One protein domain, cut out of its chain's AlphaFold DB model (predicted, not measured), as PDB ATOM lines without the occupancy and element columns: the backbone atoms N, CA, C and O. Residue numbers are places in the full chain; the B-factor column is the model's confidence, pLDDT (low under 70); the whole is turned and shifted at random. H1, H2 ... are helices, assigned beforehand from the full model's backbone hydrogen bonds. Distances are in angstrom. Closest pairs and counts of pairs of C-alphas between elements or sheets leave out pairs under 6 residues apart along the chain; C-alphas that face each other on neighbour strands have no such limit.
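What this domain is: This is residues 2 to 42 of the 108 residues of an uncharacterized protein of Verrucomicrobia bacterium (UniProt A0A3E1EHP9). Look first for a small compact body, in which H1 and H2 pack on each other with H2 folding back across H1 at a steep angle, and then for an arm, residues 33 to 42, that sticks out from it. Most of this arm is H3, and it gives the whole its length: the C-alphas span 38 by 15 by 11 A, while the body without the arm spans 23 by 15 by 10 A. You will find 41 printed residues with three named helices, H1, H2 and H3 in that order along the chain, and no named strand; the class is all helix. The whole is loose, with a radius of gyration of the C-alphas of 11.5 A.

How they stand to each other: Begin with the longest helix, H1, residues 3 to 14, which touches H2, residues 16 to 24. Look at the C-alphas of Ser 11 and Gly 19, the closest of the two helices, 4.0 A apart. The two run opposite ways at a steep tilt of 46 degrees. H3, residues 31 to 40, is apart from both H1 and H2. In H1 and H3 every O i to N i+4 pair is within hydrogen-bond range; in H2 4 of 5 are.

Where its parts are: Find C-alpha 3 at (211.093, 257.859, 252.046); from there H1 runs 16.0 A to C-alpha 14. H2 runs 12.5 A from Val 16 to Leu 24. H3 runs 14.5 A from Pro 31 to C-alpha 40 at (209.773, 250.576, 232.776).

The domain as a whole: The two C-alphas farthest apart are those of Gly 15 and Lys 42, at 38.1 A. The printed part has no cut; the link from H1 to H2 is tight and that from H2 to H3 is short. The mean pLDDT of the printed part is 86.9, and residues 2, 41 and 42 are under 70.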
ATOM      1  N   ALA A   2     214.718 258.919 250.083       65.75
ATOM      2  CA  ALA A   2     213.489 259.446 249.460       65.75
ATOM      3  C   ALA A   2     212.246 259.268 250.357       65.75
ATOM      4  O   ALA A   2     211.362 260.114 250.362       65.75
ATOM      5  N   TRP A   3     212.221 258.213 251.178       83.50
ATOM      6  CA  TRP A   3     211.093 257.859 252.046       83.50
ATOM      7  C   TRP A   3     211.022 258.674 253.347       83.50
ATOM      8  O   TRP A   3     209.958 258.785 253.937       83.50
ATOM      9  N   ALA A   4     212.124 259.291 253.794       88.81
ATOM     10  CA  ALA A   4     212.144 260.055 255.047       88.81
ATOM     11  C   ALA A   4     211.186 261.261 255.021       88.81
ATOM     12  O   ALA A   4     210.566 261.574 256.031       88.81
ATOM     13  N   GLY A   5     211.027 261.910 253.860       89.12
ATOM     14  CA  GLY A   5     210.043 262.981 253.689       89.12
ATOM     15  C   GLY A   5     208.608 262.471 253.816       89.12
ATOM     16  O   GLY A   5     207.810 263.088 254.507       89.12
ATOM     17  N   MET A   6     208.306 261.313 253.222       90.50
ATOM     18  CA  MET A   6     206.994 260.663 253.336       90.50
ATOM     19  C   MET A   6     206.692 260.276 254.785       90.50
ATOM     20  O   MET A   6     205.620 260.597 255.283       90.50
ATOM     21  N   ALA A   7     207.679 259.715 255.493       91.75
ATOM     22  CA  ALA A   7     207.539 259.358 256.902       91.75
ATOM     23  C   ALA A   7     207.160 260.564 257.764       91.75
ATOM     24  O   ALA A   7     206.285 260.446 258.615       91.75
ATOM     25  N   VAL A   8     207.782 261.725 257.537       93.50
ATOM     26  CA  VAL A   8     207.453 262.957 258.269       93.50
ATOM     27  C   VAL A   8     206.053 263.454 257.910       93.50
ATOM     28  O   VAL A   8     205.280 263.754 258.818       93.50
ATOM     29  N   THR A   9     205.721 263.526 256.620       92.62
ATOM     30  CA  THR A   9     204.425 264.035 256.150       92.62
ATOM     31  C   THR A   9     203.269 263.178 256.655       92.62
ATOM     32  O   THR A   9     202.375 263.698 257.315       92.62
ATOM     33  N   TYR A  10     203.321 261.866 256.436       93.06
ATOM     34  CA  TYR A  10     202.247 260.963 256.842       93.06
ATOM     35  C   TYR A  10     202.153 260.865 258.366       93.06
ATOM     36  O   TYR A  10     201.066 260.938 258.927       93.06
ATOM     37  N   SER A  11     203.286 260.860 259.081       94.81
ATOM     38  CA  SER A  11     203.258 260.886 260.553       94.81
ATOM     39  C   SER A  11     202.625 262.159 261.123       94.81
ATOM     40  O   SER A  11     202.088 262.115 262.230       94.81
ATOM     41  N   ALA A  12     202.699 263.288 260.410       96.12
ATOM     42  CA  ALA A  12     202.049 264.531 260.817       96.12
ATOM     43  C   ALA A  12     200.524 264.502 260.605       96.12
ATOM     44  O   ALA A  12     199.807 265.210 261.311       96.12
ATOM     45  N   GLU A  13     200.031 263.686 259.669       93.88
ATOM     46  CA  GLU A  13     198.609 263.581 259.315       93.88
ATOM     47  C   GLU A  13     197.891 262.473 260.101       93.88
ATOM     48  O   GLU A  13     196.844 262.722 260.702       93.88
ATOM     49  N   SER A  14     198.462 261.267 260.137       92.69
ATOM     50  CA  SER A  14     197.844 260.053 260.692       92.69
ATOM     51  C   SER A  14     198.480 259.591 262.016       92.69
ATOM     52  O   SER A  14     197.985 258.677 262.682       92.69
ATOM     53  N   GLY A  15     199.539 260.274 262.465       94.50
ATOM     54  CA  GLY A  15     200.317 259.921 263.651       94.50
ATOM     55  C   GLY A  15     201.464 258.961 263.331       94.50
ATOM     56  O   GLY A  15     201.451 258.253 262.333       94.50
ATOM     57  N   VAL A  16     202.479 258.915 264.201       94.50
ATOM     58  CA  VAL A  16     203.766 258.247 263.913       94.50
ATOM     59  C   VAL A  16     203.611 256.786 263.479       94.50
ATOM     60  O   VAL A  16     204.224 256.363 262.506       94.50
ATOM     61  N   ALA A  17     202.797 256.005 264.192       94.50
ATOM     62  CA  ALA A  17     202.645 254.582 263.899       94.50
ATOM     63  C   ALA A  17     201.940 254.326 262.560       94.50
ATOM     64  O   ALA A  17     202.324 253.401 261.848       94.50
ATOM     65  N   GLU A  18     200.928 255.126 262.226       95.06
ATOM     66  CA  GLU A  18     200.163 254.950 260.992       95.06
ATOM     67  C   GLU A  18     200.912 255.548 259.801       95.06
ATOM     68  O   GLU A  18     201.093 254.868 258.799       95.06
ATOM     69  N   GLY A  19     201.525 256.718 259.967       93.69
ATOM     70  CA  GLY A  19     202.322 257.350 258.921       93.69
ATOM     71  C   GLY A  19     203.548 256.542 258.494       93.69
ATOM     72  O   GLY A  19     203.958 256.581 257.332       93.69
ATOM     73  N   LEU A  20     204.128 255.749 259.401       93.31
ATOM     74  CA  LEU A  20     205.168 254.776 259.057       93.31
ATOM     75  C   LEU A  20     204.627 253.599 258.238       93.31
ATOM     76  O   LEU A  20     205.323 253.149 257.329       93.31
ATOM     77  N   LYS A  21     203.411 253.113 258.524       93.69
ATOM     78  CA  LYS A  21     202.768 252.080 257.696       93.69
ATOM     79  C   LYS A  21     202.452 252.630 256.311       93.69
ATOM     80  O   LYS A  21     202.854 252.014 255.333       93.69
ATOM     81  N   GLU A  22     201.859 253.817 256.243       91.69
ATOM     82  CA  GLU A  22     201.519 254.504 254.989       91.69
ATOM     83  C   GLU A  22     202.767 254.794 254.137       91.69
ATOM     84  O   GLU A  22     202.745 254.743 252.912       91.69
ATOM     85  N   THR A  23     203.916 255.048 254.771       91.19
ATOM     86  CA  THR A  23     205.181 255.262 254.047       91.19
ATOM     87  C   THR A  23     205.729 253.979 253.417       91.19
ATOM     88  O   THR A  23     206.489 254.048 252.447       91.19
ATOM     89  N   LEU A  24     205.395 252.815 253.982       90.00
ATOM     90  CA  LEU A  24     206.014 251.526 253.667       90.00
ATOM     91  C   LEU A  24     205.038 250.487 253.091       90.00
ATOM     92  O   LEU A  24     205.453 249.353 252.859       90.00
ATOM     93  N   ASP A  25     203.777 250.840 252.845       89.25
ATOM     94  CA  ASP A  25     202.783 249.917 252.282       89.25
ATOM     95  C   ASP A  25     202.869 249.761 250.759       89.25
ATOM     96  O   ASP A  25     202.429 248.750 250.215       89.25
ATOM     97  N   GLY A  26     203.473 250.731 250.069       83.19
ATOM     98  CA  GLY A  26     203.584 250.738 248.612       83.19
ATOM     99  C   GLY A  26     202.282 251.067 247.871       83.19
ATOM    100  O   GLY A  26     202.307 251.108 246.640       83.19
ATOM    101  N   GLU A  27     201.181 251.332 248.579       85.12
ATOM    102  CA  GLU A  27     199.916 251.806 248.001       85.12
ATOM    103  C   GLU A  27     199.876 253.335 247.925       85.12
ATOM    104  O   GLU A  27     199.295 253.908 246.998       85.12
ATOM    105  N   HIS A  28     200.539 254.016 248.862       88.38
ATOM    106  CA  HIS A  28     200.603 255.472 248.867       88.38
ATOM    107  C   HIS A  28     201.518 256.024 247.764       88.38
ATOM    108  O   HIS A  28     202.532 255.410 247.406       88.38
ATOM    109  N   PRO A  29     201.206 257.221 247.224       81.06
ATOM    110  CA  PRO A  29     201.962 257.814 246.131       81.06
ATOM    111  C   PRO A  29     203.423 258.038 246.535       81.06
ATOM    112  O   PRO A  29     203.758 258.932 247.308       81.06
ATOM    113  N   CYS A  30     204.313 257.225 245.969       85.88
ATOM    114  CA  CYS A  30     205.751 257.354 246.134       85.88
ATOM    115  C   CYS A  30     206.356 257.968 244.859       85.88
ATOM    116  O   CYS A  30     206.269 257.357 243.788       85.88
ATOM    117  N   PRO A  31     207.019 259.140 244.941       81.38
ATOM    118  CA  PRO A  31     207.630 259.793 243.782       81.38
ATOM    119  C   PRO A  31     208.643 258.904 243.054       81.38
ATOM    120  O   PRO A  31     208.764 258.964 241.832       81.38
ATOM    121  N   LEU A  32     209.358 258.059 243.805       82.31
ATOM    122  CA  LEU A  32     210.311 257.111 243.239       82.31
ATOM    123  C   LEU A  32     209.599 255.983 242.484       82.31
ATOM    124  O   LEU A  32     209.993 255.678 241.364       82.31
ATOM    125  N   CYS A  33     208.536 255.408 243.052       83.62
ATOM    126  CA  CYS A  33     207.746 254.375 242.375       83.62
ATOM    127  C   CYS A  33     207.113 254.916 241.084       83.62
ATOM    128  O   CYS A  33     207.156 254.252 240.053       83.62
ATOM    129  N   ALA A  34     206.609 256.155 241.109       84.69
ATOM    130  CA  ALA A  34     206.087 256.822 239.917       84.69
ATOM    131  C   ALA A  34     207.170 257.032 238.844       84.69
ATOM    132  O   ALA A  34     206.915 256.836 237.656       84.69
ATOM    133  N   ALA A  35     208.388 257.402 239.254       84.75
ATOM    134  CA  ALA A  35     209.512 257.548 238.338       84.75
ATOM    135  C   ALA A  35     209.918 256.207 237.711       84.75
ATOM    136  O   ALA A  35     210.145 256.164 236.507       84.75
ATOM    137  N   ILE A  36     209.964 255.120 238.486       84.00
ATOM    138  CA  ILE A  36     210.280 253.776 237.977       84.00
ATOM    139  C   ILE A  36     209.230 253.336 236.949       84.00
ATOM    140  O   ILE A  36     209.590 253.018 235.816       84.00
ATOM    141  N   ALA A  37     207.942 253.451 237.282       83.56
ATOM    142  CA  ALA A  37     206.850 253.103 236.371       83.56
ATOM    143  C   ALA A  37     206.891 253.910 235.056       83.56
ATOM    144  O   ALA A  37     206.553 253.403 233.986       83.56
ATOM    145  N   ALA A  38     207.344 255.167 235.107       84.19
ATOM    146  CA  ALA A  38     207.500 256.012 233.924       84.19
ATOM    147  C   ALA A  38     208.673 255.604 233.005       84.19
ATOM    148  O   ALA A  38     208.742 256.076 231.861       84.19
ATOM    149  N   VAL A  39     209.600 254.775 233.496       84.06
ATOM    150  CA  VAL A  39     210.801 254.322 232.778       84.06
ATOM    151  C   VAL A  39     210.669 252.859 232.336       84.06
ATOM    152  O   VAL A  39     211.097 252.544 231.229       84.06
ATOM    153  N   GLU A  40     209.979 252.004 233.100       76.25
ATOM    154  CA  GLU A  40     209.773 250.576 232.776       76.25
ATOM    155  C   GLU A  40     209.106 250.334 231.405       76.25
ATOM    156  O   GLU A  40     209.362 249.324 230.756       76.25
ATOM    157  N   GLY A  41     208.297 251.276 230.906       61.91
ATOM    158  CA  GLY A  41     207.675 251.185 229.576       61.91
ATOM    159  C   GLY A  41     208.540 251.669 228.403       61.91
ATOM    160  O   GLY A  41     208.115 251.557 227.256       61.91
ATOM    161  N   LYS A  42     209.721 252.244 228.663       62.00
ATOM    162  CA  LYS A  42     210.592 252.860 227.641       62.00
ATOM    163  C   LYS A  42     211.806 252.008 227.266       62.00
ATOM    164  O   LYS A  42     212.536 252.380 226.359       62.00
TER     165      LYS A  42